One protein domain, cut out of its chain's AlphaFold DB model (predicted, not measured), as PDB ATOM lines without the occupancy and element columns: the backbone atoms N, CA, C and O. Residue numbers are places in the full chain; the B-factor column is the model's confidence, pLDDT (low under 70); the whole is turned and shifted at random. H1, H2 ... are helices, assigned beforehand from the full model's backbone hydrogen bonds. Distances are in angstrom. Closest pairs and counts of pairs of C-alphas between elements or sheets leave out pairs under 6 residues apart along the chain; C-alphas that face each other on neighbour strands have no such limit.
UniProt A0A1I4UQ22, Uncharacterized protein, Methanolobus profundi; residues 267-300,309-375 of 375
ATOM      1  N   ARG A 267      56.022  -0.442 -63.193       49.50
ATOM      2  CA  ARG A 267      54.983   0.315 -62.447       49.50
ATOM      3  C   ARG A 267      53.809  -0.515 -61.909       49.50
ATOM      4  O   ARG A 267      53.270  -0.173 -60.864       49.50
ATOM      5  N   LYS A 268      53.384  -1.582 -62.596       49.00
ATOM      6  CA  LYS A 268      52.277  -2.438 -62.112       49.00
ATOM      7  C   LYS A 268      52.738  -3.459 -61.068       49.00
ATOM      8  O   LYS A 268      51.964  -3.809 -60.184       49.00
ATOM      9  N   PHE A 269      53.996  -3.890 -61.147       51.62
ATOM     10  CA  PHE A 269      54.589  -4.837 -60.208       51.62
ATOM     11  C   PHE A 269      55.006  -4.144 -58.901       51.62
ATOM     12  O   PHE A 269      54.717  -4.657 -57.829       51.62
ATOM     13  N   THR A 270      55.561  -2.930 -58.970       53.62
ATOM     14  CA  THR A 270      56.046  -2.162 -57.800       53.62
ATOM     15  C   THR A 270      54.956  -1.773 -56.797       53.62
ATOM     16  O   THR A 270      55.228  -1.771 -55.601       53.62
ATOM     17  N   VAL A 271      53.721  -1.482 -57.225       54.94
ATOM     18  CA  VAL A 271      52.622  -1.142 -56.290       54.94
ATOM     19  C   VAL A 271      52.133  -2.378 -55.529       54.94
ATOM     20  O   VAL A 271      52.003  -2.343 -54.306       54.94
ATOM     21  N   PHE A 272      51.902  -3.488 -56.238       59.88
ATOM     22  CA  PHE A 272      51.507  -4.759 -55.625       59.88
ATOM     23  C   PHE A 272      52.617  -5.306 -54.714       59.88
ATOM     24  O   PHE A 272      52.364  -5.750 -53.596       59.88
ATOM     25  N   TYR A 273      53.865  -5.188 -55.160       63.03
ATOM     26  CA  TYR A 273      55.041  -5.625 -54.427       63.03
ATOM     27  C   TYR A 273      55.362  -4.740 -53.213       63.03
ATOM     28  O   TYR A 273      55.683  -5.256 -52.147       63.03
ATOM     29  N   GLY A 274      55.197  -3.418 -53.316       59.31
ATOM     30  CA  GLY A 274      55.343  -2.502 -52.181       59.31
ATOM     31  C   GLY A 274      54.354  -2.813 -51.055       59.31
ATOM     32  O   GLY A 274      54.717  -2.756 -49.881       59.31
ATOM     33  N   LEU A 275      53.136  -3.231 -51.410       63.09
ATOM     34  CA  LEU A 275      52.128  -3.694 -50.460       63.09
ATOM     35  C   LEU A 275      52.536  -5.021 -49.799       63.09
ATOM     36  O   LEU A 275      52.454  -5.136 -48.579       63.09
ATOM     37  N   ILE A 276      53.061  -5.984 -50.565       67.38
ATOM     38  CA  ILE A 276      53.626  -7.232 -50.015       67.38
ATOM     39  C   ILE A 276      54.793  -6.932 -49.063       67.38
ATOM     40  O   ILE A 276      54.814  -7.439 -47.944       67.38
ATOM     41  N   ARG A 277      55.731  -6.063 -49.455       63.47
ATOM     42  CA  ARG A 277      56.881  -5.666 -48.627       63.47
ATOM     43  C   ARG A 277      56.438  -5.002 -47.323       63.47
ATOM     44  O   ARG A 277      56.974  -5.323 -46.267       63.47
ATOM     45  N   ALA A 278      55.435  -4.124 -47.377       63.47
ATOM     46  CA  ALA A 278      54.863  -3.491 -46.192       63.47
ATOM     47  C   ALA A 278      54.197  -4.512 -45.255       63.47
ATOM     48  O   ALA A 278      54.399  -4.440 -44.042       63.47
ATOM     49  N   ILE A 279      53.461  -5.488 -45.800       67.81
ATOM     50  CA  ILE A 279      52.859  -6.579 -45.016       67.81
ATOM     51  C   ILE A 279      53.945  -7.415 -44.330       67.81
ATOM     52  O   ILE A 279      53.849  -7.648 -43.126       67.81
ATOM     53  N   LEU A 280      54.992  -7.815 -45.059       65.06
ATOM     54  CA  LEU A 280      56.099  -8.621 -44.525       65.06
ATOM     55  C   LEU A 280      56.918  -7.867 -43.463       65.06
ATOM     56  O   LEU A 280      57.336  -8.446 -42.463       65.06
ATOM     57  N   PHE A 281      57.130  -6.562 -43.636       62.44
ATOM     58  CA  PHE A 281      57.819  -5.745 -42.635       62.44
ATOM     59  C   PHE A 281      56.964  -5.536 -41.376       62.44
ATOM     60  O   PHE A 281      57.458  -5.622 -40.253       62.44
ATOM     61  N   THR A 282      55.660  -5.314 -41.551       64.44
ATOM     62  CA  THR A 282      54.722  -5.155 -40.430       64.44
ATOM     63  C   THR A 282      54.589  -6.457 -39.639       64.44
ATOM     64  O   THR A 282      54.631  -6.427 -38.410       64.44
ATOM     65  N   SER A 283      54.513  -7.610 -40.316       61.25
ATOM     66  CA  SER A 283      54.484  -8.917 -39.650       61.25
ATOM     67  C   SER A 283      55.774  -9.196 -38.870       61.25
ATOM     68  O   SER A 283      55.707  -9.723 -37.760       61.25
ATOM     69  N   MET A 284      56.935  -8.764 -39.378       63.56
ATOM     70  CA  MET A 284      58.216  -8.838 -38.666       63.56
ATOM     71  C   MET A 284      58.242  -7.962 -37.400       63.56
ATOM     72  O   MET A 284      58.726  -8.404 -36.360       63.56
ATOM     73  N   ILE A 285      57.703  -6.739 -37.444       63.34
ATOM     74  CA  ILE A 285      57.598  -5.882 -36.249       63.34
ATOM     75  C   ILE A 285      56.669  -6.518 -35.210       63.34
ATOM     76  O   ILE A 285      57.030  -6.601 -34.035       63.34
ATOM     77  N   CYS A 286      55.500  -7.009 -35.633       59.59
ATOM     78  CA  CYS A 286      54.587  -7.742 -34.756       59.59
ATOM     79  C   CYS A 286      55.271  -8.962 -34.123       59.59
ATOM     80  O   CYS A 286      55.070  -9.224 -32.939       59.59
ATOM     81  N   PHE A 287      56.123  -9.664 -34.875       64.25
ATOM     82  CA  PHE A 287      56.926 -10.777 -34.371       64.25
ATOM     83  C   PHE A 287      57.918 -10.351 -33.284       64.25
ATOM     84  O   PHE A 287      57.929 -10.954 -32.215       64.25
ATOM     85  N   ILE A 288      58.716  -9.302 -33.515       64.19
ATOM     86  CA  ILE A 288      59.694  -8.808 -32.529       64.19
ATOM     87  C   ILE A 288      58.988  -8.387 -31.236       64.19
ATOM     88  O   ILE A 288      59.452  -8.713 -30.145       64.19
ATOM     89  N   LEU A 289      57.843  -7.705 -31.351       62.06
ATOM     90  CA  LEU A 289      57.040  -7.306 -30.198       62.06
ATOM     91  C   LEU A 289      56.486  -8.523 -29.449       62.06
ATOM     92  O   LEU A 289      56.629  -8.591 -28.232       62.06
ATOM     93  N   MET A 290      55.911  -9.507 -30.148       60.66
ATOM     94  CA  MET A 290      55.411 -10.731 -29.510       60.66
ATOM     95  C   MET A 290      56.526 -11.551 -28.855       60.66
ATOM     96  O   MET A 290      56.322 -12.050 -27.755       60.66
ATOM     97  N   ALA A 291      57.704 -11.659 -29.473       59.62
ATOM     98  CA  ALA A 291      58.854 -12.341 -28.881       59.62
ATOM     99  C   ALA A 291      59.356 -11.613 -27.623       59.62
ATOM    100  O   ALA A 291      59.624 -12.250 -26.608       59.62
ATOM    101  N   PHE A 292      59.414 -10.279 -27.655       59.97
ATOM    102  CA  PHE A 292      59.772  -9.459 -26.498       59.97
ATOM    103  C   PHE A 292      58.770  -9.622 -25.343       59.97
ATOM    104  O   PHE A 292      59.176  -9.888 -24.213       59.97
ATOM    105  N   PHE A 293      57.463  -9.544 -25.621       58.28
ATOM    106  CA  PHE A 293      56.423  -9.800 -24.618       58.28
ATOM    107  C   PHE A 293      56.429 -11.256 -24.131       58.28
ATOM    108  O   PHE A 293      56.235 -11.490 -22.943       58.28
ATOM    109  N   GLY A 294      56.711 -12.224 -25.006       58.88
ATOM    110  CA  GLY A 294      56.844 -13.639 -24.659       58.88
ATOM    111  C   GLY A 294      57.996 -13.898 -23.689       58.88
ATOM    112  O   GLY A 294      57.790 -14.553 -22.675       58.88
ATOM    113  N   ILE A 295      59.174 -13.315 -23.929       59.28
ATOM    114  CA  ILE A 295      60.326 -13.399 -23.013       59.28
ATOM    115  C   ILE A 295      59.991 -12.778 -21.649       59.28
ATOM    116  O   ILE A 295      60.355 -13.338 -20.616       59.28
ATOM    117  N   ILE A 296      59.267 -11.652 -21.625       56.34
ATOM    118  CA  ILE A 296      58.820 -11.008 -20.379       56.34
ATOM    119  C   ILE A 296      57.839 -11.904 -19.616       56.34
ATOM    120  O   ILE A 296      57.971 -12.052 -18.404       56.34
ATOM    121  N   ILE A 297      56.873 -12.512 -20.310       56.94
ATOM    122  CA  ILE A 297      55.878 -13.403 -19.700       56.94
ATOM    123  C   ILE A 297      56.549 -14.676 -19.170       56.94
ATOM    124  O   ILE A 297      56.312 -15.026 -18.020       56.94
ATOM    125  N   ILE A 298      57.441 -15.309 -19.940       56.16
ATOM    126  CA  ILE A 298      58.206 -16.500 -19.518       56.16
ATOM    127  C   ILE A 298      59.106 -16.180 -18.315       56.16
ATOM    128  O   ILE A 298      59.180 -16.966 -17.375       56.16
ATOM    129  N   GLY A 299      59.748 -15.006 -18.299       53.47
ATOM    130  CA  GLY A 299      60.526 -14.538 -17.148       53.47
ATOM    131  C   GLY A 299      59.676 -14.229 -15.907       53.47
ATOM    132  O   GLY A 299      60.212 -14.188 -14.802       53.47
ATOM    133  N   TYR A 300      58.365 -14.020 -16.076       51.47
ATOM    134  CA  TYR A 300      57.412 -13.738 -15.002       51.47
ATOM    135  C   TYR A 300      56.710 -15.004 -14.481       51.47
ATOM    136  O   TYR A 300      56.421 -15.109 -13.290       51.47
ATOM    137  N   TYR A 309      54.422 -22.678 -25.926       59.56
ATOM    138  CA  TYR A 309      55.001 -21.355 -26.162       59.56
ATOM    139  C   TYR A 309      56.273 -21.442 -27.013       59.56
ATOM    140  O   TYR A 309      56.419 -20.657 -27.950       59.56
ATOM    141  N   ASP A 310      57.119 -22.450 -26.777       56.75
ATOM    142  CA  ASP A 310      58.319 -22.703 -27.582       56.75
ATOM    143  C   ASP A 310      57.969 -23.026 -29.047       56.75
ATOM    144  O   ASP A 310      58.574 -22.479 -29.971       56.75
ATOM    145  N   MET A 311      56.938 -23.848 -29.287       54.53
ATOM    146  CA  MET A 311      56.446 -24.163 -30.640       54.53
ATOM    147  C   MET A 311      55.861 -22.945 -31.363       54.53
ATOM    148  O   MET A 311      56.079 -22.779 -32.567       54.53
ATOM    149  N   VAL A 312      55.136 -22.078 -30.652       60.44
ATOM    150  CA  VAL A 312      54.587 -20.837 -31.215       60.44
ATOM    151  C   VAL A 312      55.716 -19.863 -31.565       60.44
ATOM    152  O   VAL A 312      55.742 -19.337 -32.680       60.44
ATOM    153  N   LEU A 313      56.693 -19.680 -30.672       60.34
ATOM    154  CA  LEU A 313      57.852 -18.814 -30.901       60.34
ATOM    155  C   LEU A 313      58.700 -19.302 -32.090       60.34
ATOM    156  O   LEU A 313      59.097 -18.499 -32.934       60.34
ATOM    157  N   LEU A 314      58.918 -20.617 -32.199       58.09
ATOM    158  CA  LEU A 314      59.672 -21.244 -33.287       58.09
ATOM    159  C   LEU A 314      58.930 -21.158 -34.630       58.09
ATOM    160  O   LEU A 314      59.538 -20.822 -35.647       58.09
ATOM    161  N   SER A 315      57.612 -21.377 -34.636       59.12
ATOM    162  CA  SER A 315      56.771 -21.225 -35.835       59.12
ATOM    163  C   SER A 315      56.790 -19.786 -36.350       59.12
ATOM    164  O   SER A 315      56.948 -19.549 -37.548       59.12
ATOM    165  N   PHE A 316      56.701 -18.807 -35.451       61.00
ATOM    166  CA  PHE A 316      56.818 -17.406 -35.834       61.00
ATOM    167  C   PHE A 316      58.238 -17.018 -36.264       61.00
ATOM    168  O   PHE A 316      58.383 -16.258 -37.220       61.00
ATOM    169  N   GLY A 317      59.280 -17.570 -35.633       58.06
ATOM    170  CA  GLY A 317      60.672 -17.379 -36.054       58.06
ATOM    171  C   GLY A 317      60.931 -17.895 -37.472       58.06
ATOM    172  O   GLY A 317      61.592 -17.221 -38.266       58.06
ATOM    173  N   LEU A 318      60.338 -19.037 -37.833       59.47
ATOM    174  CA  LEU A 318      60.356 -19.565 -39.199       59.47
ATOM    175  C   LEU A 318      59.617 -18.644 -40.176       59.47
ATOM    176  O   LEU A 318      60.169 -18.316 -41.224       59.47
ATOM    177  N   ILE A 319      58.416 -18.166 -39.833       64.81
ATOM    178  CA  ILE A 319      57.649 -17.239 -40.685       64.81
ATOM    179  C   ILE A 319      58.403 -15.914 -40.885       64.81
ATOM    180  O   ILE A 319      58.464 -15.410 -42.008       64.81
ATOM    181  N   GLY A 320      59.015 -15.363 -39.833       61.03
ATOM    182  CA  GLY A 320      59.837 -14.153 -39.911       61.03
ATOM    183  C   GLY A 320      61.077 -14.346 -40.787       61.03
ATOM    184  O   GLY A 320      61.371 -13.507 -41.638       61.03
ATOM    185  N   SER A 321      61.754 -15.488 -40.655       59.06
ATOM    186  CA  SER A 321      62.928 -15.831 -41.471       59.06
ATOM    187  C   SER A 321      62.568 -16.041 -42.946       59.06
ATOM    188  O   SER A 321      63.257 -15.531 -43.826       59.06
ATOM    189  N   ILE A 322      61.450 -16.721 -43.229       67.00
ATOM    190  CA  ILE A 322      60.913 -16.882 -44.590       67.00
ATOM    191  C   ILE A 322      60.538 -15.517 -45.174       67.00
ATOM    192  O   ILE A 322      60.853 -15.240 -46.327       67.00
ATOM    193  N   SER A 323      59.930 -14.636 -44.377       62.84
ATOM    194  CA  SER A 323      59.576 -13.278 -44.805       62.84
ATOM    195  C   SER A 323      60.815 -12.460 -45.192       62.84
ATOM    196  O   SER A 323      60.818 -11.828 -46.247       62.84
ATOM    197  N   LEU A 324      61.891 -12.516 -44.397       61.16
ATOM    198  CA  LEU A 324      63.165 -11.854 -44.710       61.16
ATOM    199  C   LEU A 324      63.827 -12.419 -45.971       61.16
ATOM    200  O   LEU A 324      64.342 -11.660 -46.793       61.16
ATOM    201  N   LEU A 325      63.791 -13.740 -46.142       65.69
ATOM    202  CA  LEU A 325      64.331 -14.414 -47.318       65.69
ATOM    203  C   LEU A 325      63.556 -14.031 -48.585       65.69
ATOM    204  O   LEU A 325      64.166 -13.717 -49.603       65.69
ATOM    205  N   ILE A 326      62.225 -13.967 -48.505       65.50
ATOM    206  CA  ILE A 326      61.363 -13.514 -49.600       65.50
ATOM    207  C   ILE A 326      61.695 -12.066 -49.986       65.50
ATOM    208  O   ILE A 326      61.930 -11.801 -51.162       65.50
ATOM    209  N   VAL A 327      61.778 -11.143 -49.018       65.00
ATOM    210  CA  VAL A 327      62.158  -9.741 -49.288       65.00
ATOM    211  C   VAL A 327      63.535  -9.657 -49.955       65.00
ATOM    212  O   VAL A 327      63.694  -8.930 -50.930       65.00
ATOM    213  N   SER A 328      64.506 -10.444 -49.483       61.81
ATOM    214  CA  SER A 328      65.867 -10.455 -50.037       61.81
ATOM    215  C   SER A 328      65.909 -10.963 -51.487       61.81
ATOM    216  O   SER A 328      66.571 -10.357 -52.326       61.81
ATOM    217  N   ILE A 329      65.164 -12.032 -51.809       67.56
ATOM    218  CA  ILE A 329      65.062 -12.579 -53.177       67.56
ATOM    219  C   ILE A 329      64.470 -11.550 -54.140       67.56
ATOM    220  O   ILE A 329      64.896 -11.439 -55.288       67.56
ATOM    221  N   PHE A 330      63.462 -10.813 -53.690       67.06
ATOM    222  CA  PHE A 330      62.794  -9.840 -54.536       67.06
ATOM    223  C   PHE A 330      63.607  -8.556 -54.739       67.06
ATOM    224  O   PHE A 330      63.623  -8.045 -55.858       67.06
ATOM    225  N   ASP A 331      64.319  -8.071 -53.716       64.88
ATOM    226  CA  ASP A 331      65.255  -6.949 -53.877       64.88
ATOM    227  C   ASP A 331      66.343  -7.310 -54.921       64.88
ATOM    228  O   ASP A 331      66.687  -6.497 -55.779       64.88
ATOM    229  N   GLU A 332      66.806  -8.567 -54.948       69.81
ATOM    230  CA  GLU A 332      67.715  -9.075 -55.989       69.81
ATOM    231  C   GLU A 332      67.039  -9.205 -57.373       69.81
ATOM    232  O   GLU A 332      67.672  -9.009 -58.418       69.81
ATOM    233  N   TYR A 333      65.743  -9.532 -57.408       77.19
ATOM    234  CA  TYR A 333      64.976  -9.671 -58.645       77.19
ATOM    235  C   TYR A 333      64.806  -8.336 -59.383       77.19
ATOM    236  O   TYR A 333      65.021  -8.293 -60.597       77.19
ATOM    237  N   ASP A 334      64.473  -7.250 -58.678       71.56
ATOM    238  CA  ASP A 334      64.287  -5.919 -59.280       71.56
ATOM    239  C   ASP A 334      65.561  -5.436 -59.987       71.56
ATOM    240  O   ASP A 334      65.525  -4.950 -61.122       71.56
ATOM    241  N   VAL A 335      66.706  -5.647 -59.343       77.88
ATOM    242  CA  VAL A 335      68.037  -5.312 -59.852       77.88
ATOM    243  C   VAL A 335      68.370  -6.122 -61.107       77.88
ATOM    244  O   VAL A 335      68.766  -5.567 -62.136       77.88
ATOM    245  N   LYS A 336      68.149  -7.445 -61.065       81.69
ATOM    246  CA  LYS A 336      68.335  -8.332 -62.223       81.69
ATOM    247  C   LYS A 336      67.410  -7.963 -63.382       81.69
ATOM    248  O   LYS A 336      67.818  -8.045 -64.541       81.69
ATOM    249  N   MET A 337      66.174  -7.565 -63.089       82.62
ATOM    250  CA  MET A 337      65.199  -7.159 -64.096       82.62
ATOM    251  C   MET A 337      65.596  -5.839 -64.760       82.62
ATOM    252  O   MET A 337      65.566  -5.759 -65.988       82.62
ATOM    253  N   LEU A 338      66.032  -4.842 -63.983       84.06
ATOM    254  CA  LEU A 338      66.573  -3.593 -64.519       84.06
ATOM    255  C   LEU A 338      67.760  -3.855 -65.440       84.06
ATOM    256  O   LEU A 338      67.772  -3.366 -66.567       84.06
ATOM    257  N   LYS A 339      68.721  -4.662 -64.982       88.94
ATOM    258  CA  LYS A 339      69.896  -5.025 -65.773       88.94
ATOM    259  C   LYS A 339      69.501  -5.615 -67.128       88.94
ATOM    260  O   LYS A 339      69.954  -5.124 -68.154       88.94
ATOM    261  N   ARG A 340      68.593  -6.598 -67.142       87.69
ATOM    262  CA  ARG A 340      68.099  -7.226 -68.381       87.69
ATOM    263  C   ARG A 340      67.383  -6.243 -69.305       87.69
ATOM    264  O   ARG A 340      67.549  -6.317 -70.519       87.69
ATOM    265  N   GLN A 341      66.572  -5.338 -68.754       89.00
ATOM    266  CA  GLN A 341      65.871  -4.333 -69.558       89.00
ATOM    267  C   GLN A 341      66.837  -3.312 -70.160       89.00
ATOM    268  O   GLN A 341      66.676  -2.961 -71.325       89.00
ATOM    269  N   LEU A 342      67.853  -2.877 -69.408       89.56
ATOM    270  CA  LEU A 342      68.914  -2.009 -69.922       89.56
ATOM    271  C   LEU A 342      69.741  -2.713 -71.004       89.56
ATOM    272  O   LEU A 342      69.971  -2.125 -72.055       89.56
ATOM    273  N   GLU A 343      70.133  -3.972 -70.783       91.56
ATOM    274  CA  GLU A 343      70.853  -4.795 -71.767       91.56
ATOM    275  C   GLU A 343      70.068  -4.932 -73.076       91.56
ATOM    276  O   GLU A 343      70.621  -4.708 -74.152       91.56
ATOM    277  N   SER A 344      68.772  -5.256 -72.991       90.06
ATOM    278  CA  SER A 344      67.908  -5.354 -74.171       90.06
ATOM    279  C   SER A 344      67.774  -4.006 -74.872       90.06
ATOM    280  O   SER A 344      67.981  -3.917 -76.076       90.06
ATOM    281  N   TYR A 345      67.457  -2.947 -74.123       91.56
ATOM    282  CA  TYR A 345      67.169  -1.634 -74.690       91.56
ATOM    283  C   TYR A 345      68.394  -1.000 -75.353       91.56
ATOM    284  O   TYR A 345      68.323  -0.570 -76.503       91.56
ATOM    285  N   LEU A 346      69.531  -0.969 -74.654       90.56
ATOM    286  CA  LEU A 346      70.770  -0.413 -75.197       90.56
ATOM    287  C   LEU A 346      71.317  -1.282 -76.333       90.56
ATOM    288  O   LEU A 346      71.804  -0.744 -77.324       90.56
ATOM    289  N   GLY A 347      71.176  -2.608 -76.234       88.81
ATOM    290  CA  GLY A 347      71.545  -3.523 -77.310       88.81
ATOM    291  C   GLY A 347      70.736  -3.291 -78.588       88.81
ATOM    292  O   GLY A 347      71.300  -3.315 -79.681       88.81
ATOM    293  N   ASP A 348      69.436  -3.015 -78.472       88.06
ATOM    294  CA  ASP A 348      68.586  -2.691 -79.620       88.06
ATOM    295  C   ASP A 348      68.930  -1.316 -80.211       88.06
ATOM    296  O   ASP A 348      69.012  -1.176 -81.432       88.06
ATOM    297  N   MET A 349      69.215  -0.314 -79.371       87.94
ATOM    298  CA  MET A 349      69.672   1.001 -79.842       87.94
ATOM    299  C   MET A 349      70.999   0.917 -80.600       87.94
ATOM    300  O   MET A 349      71.148   1.560 -81.641       87.94
ATOM    301  N   GLN A 350      71.934   0.090 -80.127       88.62
ATOM    302  CA  GLN A 350      73.219  -0.143 -80.784       88.62
ATOM    303  C   GLN A 350      73.047  -0.873 -82.122       88.62
ATOM    304  O   GLN A 350      73.604  -0.451 -83.132       88.62
ATOM    305  N   LYS A 351      72.230  -1.934 -82.167       87.81
ATOM    306  CA  LYS A 351      71.953  -2.690 -83.406       87.81
ATOM    307  C   LYS A 351      71.269  -1.848 -84.480       87.81
ATOM    308  O   LYS A 351      71.530  -2.054 -85.661       87.81
ATOM    309  N   ASN A 352      70.407  -0.921 -84.074       87.19
ATOM    310  CA  ASN A 352      69.677  -0.047 -84.987       87.19
ATOM    311  C   ASN A 352      70.500   1.167 -85.457       87.19
ATOM    312  O   ASN A 352      69.990   1.961 -86.241       87.19
ATOM    313  N   GLY A 353      71.749   1.323 -84.998       83.25
ATOM    314  CA  GLY A 353      72.612   2.451 -85.367       83.25
ATOM    315  C   GLY A 353      72.216   3.779 -84.718       83.25
ATOM    316  O   GLY A 353      72.674   4.828 -85.155       83.25
ATOM    317  N   ASN A 354      71.381   3.750 -83.674       82.62
ATOM    318  CA  ASN A 354      70.969   4.954 -82.945       82.62
ATOM    319  C   ASN A 354      72.053   5.436 -81.962       82.62
ATOM    320  O   ASN A 354      71.977   6.561 -81.476       82.62
ATOM    321  N   ILE A 355      73.043   4.584 -81.658       82.88
ATOM    322  CA  ILE A 355      74.227   4.911 -80.855       82.88
ATOM    323  C   ILE A 355      75.490   4.296 -81.432       82.88
ATOM    324  O   ILE A 355      75.527   3.111 -81.761       82.88
ATOM    325  N   GLU A 356      76.555   5.088 -81.439       85.88
ATOM    326  CA  GLU A 356      77.919   4.644 -81.713       85.88
ATOM    327  C   GLU A 356      78.641   4.366 -80.388       85.88
ATOM    328  O   GLU A 356      79.562   5.077 -80.005       85.88
ATOM    329  N   LEU A 357      78.176   3.352 -79.650       86.62
ATOM    330  CA  LEU A 357      78.858   2.864 -78.448       86.62
ATOM    331  C   LEU A 357      79.486   1.494 -78.698       86.62
ATOM    332  O   LEU A 357      78.927   0.637 -79.388       86.62
ATOM    333  N   THR A 358      80.633   1.263 -78.080       89.62
ATOM    334  CA  THR A 358      81.267  -0.046 -77.948       89.62
ATOM    335  C   THR A 358      80.523  -0.909 -76.925       89.62
ATOM    336  O   THR A 358      79.787  -0.426 -76.062       89.62
ATOM    337  N   ALA A 359      80.730  -2.228 -76.983       87.75
ATOM    338  CA  ALA A 359      80.145  -3.148 -76.004       87.75
ATOM    339  C   ALA A 359      80.613  -2.861 -74.561       87.75
ATOM    340  O   ALA A 359      79.864  -3.091 -73.610       87.75
ATOM    341  N   GLU A 360      81.837  -2.353 -74.390       89.12
ATOM    342  CA  GLU A 360      82.388  -1.993 -73.080       89.12
ATOM    343  C   GLU A 360      81.703  -0.754 -72.500       89.12
ATOM    344  O   GLU A 360      81.346  -0.746 -71.322       89.12
ATOM    345  N   GLU A 361      81.422   0.249 -73.331       90.50
ATOM    346  CA  GLU A 361      80.712   1.465 -72.922       90.50
ATOM    347  C   GLU A 361      79.260   1.165 -72.545       90.50
ATOM    348  O   GLU A 361      78.793   1.609 -71.496       90.50
ATOM    349  N   VAL A 362      78.565   0.329 -73.324       90.06
ATOM    350  CA  VAL A 362      77.214  -0.148 -72.978       90.06
ATOM    351  C   VAL A 362      77.227  -0.881 -71.634       90.06
ATOM    352  O   VAL A 362      76.388  -0.619 -70.768       90.06
ATOM    353  N   LYS A 363      78.210  -1.760 -71.413       91.88
ATOM    354  CA  LYS A 363      78.378  -2.469 -70.138       91.88
ATOM    355  C   LYS A 363      78.663  -1.508 -68.981       91.88
ATOM    356  O   LYS A 363      78.142  -1.725 -67.888       91.88
ATOM    357  N   SER A 364      79.443  -0.452 -69.213       91.62
ATOM    358  CA  SER A 364      79.695   0.598 -68.222       91.62
ATOM    359  C   SER A 364      78.407   1.324 -67.841       91.62
ATOM    360  O   SER A 364      78.129   1.469 -66.653       91.62
ATOM    361  N   ILE A 365      77.575   1.704 -68.822       91.62
ATOM    362  CA  ILE A 365      76.268   2.330 -68.565       91.62
ATOM    363  C   ILE A 365      75.399   1.423 -67.702       91.62
ATOM    364  O   ILE A 365      74.851   1.871 -66.697       91.62
ATOM    365  N   ILE A 366      75.297   0.143 -68.063       92.44
ATOM    366  CA  ILE A 366      74.495  -0.829 -67.317       92.44
ATOM    367  C   ILE A 366      75.004  -0.955 -65.881       92.44
ATOM    368  O   ILE A 366      74.207  -0.858 -64.952       92.44
ATOM    369  N   ASN A 367      76.308  -1.154 -65.685       92.19
ATOM    370  CA  ASN A 367      76.885  -1.326 -64.354       92.19
ATOM    371  C   ASN A 367      76.676  -0.088 -63.477       92.19
ATOM    372  O   ASN A 367      76.266  -0.229 -62.326       92.19
ATOM    373  N   ASP A 368      76.899   1.110 -64.014       91.69
ATOM    374  CA  ASP A 368      76.731   2.359 -63.271       91.69
ATOM    375  C   ASP A 368      75.263   2.602 -62.908       91.69
ATOM    376  O   ASP A 368      74.955   2.954 -61.769       91.69
ATOM    377  N   MET A 369      74.345   2.367 -63.849       90.25
ATOM    378  CA  MET A 369      72.906   2.515 -63.621       90.25
ATOM    379  C   MET A 369      72.375   1.478 -62.630       90.25
ATOM    380  O   MET A 369      71.574   1.824 -61.766       90.25
ATOM    381  N   VAL A 370      72.827   0.225 -62.717       88.81
ATOM    382  CA  VAL A 370      72.462  -0.842 -61.773       88.81
ATOM    383  C   VAL A 370      73.008  -0.533 -60.382       88.81
ATOM    384  O   VAL A 370      72.253  -0.595 -59.418       88.81
ATOM    385  N   THR A 371      74.264  -0.097 -60.275       86.69
ATOM    386  CA  THR A 371      74.876   0.307 -58.997       86.69
ATOM    387  C   THR A 371      74.139   1.497 -58.382       86.69
ATOM    388  O   THR A 371      73.880   1.522 -57.178       86.69
ATOM    389  N   ALA A 372      73.739   2.469 -59.207       82.75
ATOM    390  CA  ALA A 372      72.891   3.574 -58.780       82.75
ATOM    391  C   ALA A 372      71.478   3.113 -58.376       82.75
ATOM    392  O   ALA A 372      70.806   3.818 -57.626       82.75
ATOM    393  N   PHE A 373      71.000   1.959 -58.855       75.44
ATOM    394  CA  PHE A 373      69.669   1.427 -58.558       75.44
ATOM    395  C   PHE A 373      69.617   0.533 -57.311       75.44
ATOM    396  O   PHE A 373      68.673   0.677 -56.536       75.44
ATOM    397  N   GLU A 374      70.622  -0.329 -57.111       72.31
ATOM    398  CA  GLU A 374      70.793  -1.259 -55.975       72.31
ATOM    399  C   GLU A 374      70.863  -0.566 -54.603       72.31
ATOM    400  O   GLU A 374      70.662  -1.198 -53.565       72.31
ATOM    401  N   ARG A 375      71.187   0.728 -54.597       56.78
ATOM    402  CA  ARG A 375      71.464   1.553 -53.418       56.78
ATOM    403  C   ARG A 375      70.642   2.847 -53.447       56.78
ATOM    404  O   ARG A 375      70.497   3.446 -52.361       56.78
TER     405      ARG A 375
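What this domain is: This is residues 267 to 300 and 309 to 375 of the 375 residues of an uncharacterized protein of Methanolobus profundi (UniProt A0A1I4UQ22). Look for a long, thin rod: one long helix, H2, is its spine, H1 crosses H2's earlier part at a shallow angle, and the shorter H3 folds back beside its later part. H1 and H3 both run the opposite way to H2, and they stay apart from each other. The printed part has 101 residues with three named helices, in the order H1, H2, H3, and no named strand; the class is all helix. The whole is extended, with a radius of gyration of the C-alphas of 21.4 A and spans of 73 by 25 by 18 A.

How they stand to each other: Begin with H1, residues 267 to 300, and compare it with H2, residues 309 to 351. They touch, through residues 277 to 291 of H1 and 313 to 327 of H2 alone; their closest C-alphas, those of Met 284 and Gly 320, are 5.7 A apart. They run opposite ways at a shallow tilt of 22 degrees. Go on to H3, residues 359 to 374, which forms a helical hairpin with H2, opposite ways at a shallow tilt of 31 degrees. H2 touches H3 with residues 335 to 347 alone; the closest C-alphas, those of Val 335 and Glu 374, are 6.2 A apart. H1 and H3 are apart. In H3 every O i to N i+4 pair is within hydrogen-bond range; in H1 28 of 30 are, and in H2 38 of 39.

Where its parts are: Find C-alpha 267 at (54.983, 0.315, -62.447); from there H1 runs 49.5 A to C-alpha 300. H2 starts at C-alpha 309, at (55.001, -21.355, -26.162), and covers 62.6 A to C-alpha 351. H3 runs 22.2 A from C-alpha 359 to C-alpha 374, at (70.793, -1.259, -55.975).

The domain as a whole: The C-alphas farthest apart, those of Tyr 300 and Gly 353, are 73.8 A apart. Residues 301 to 308 are not printed, and C-alphas 300 and 309 are 13.7 A apart across this cut. The link from H2 to H3 is short, with 7 residues. The mean pLDDT of the printed part is 71.4; residues 267 to 300, 309 to 332 and 375 are under 70.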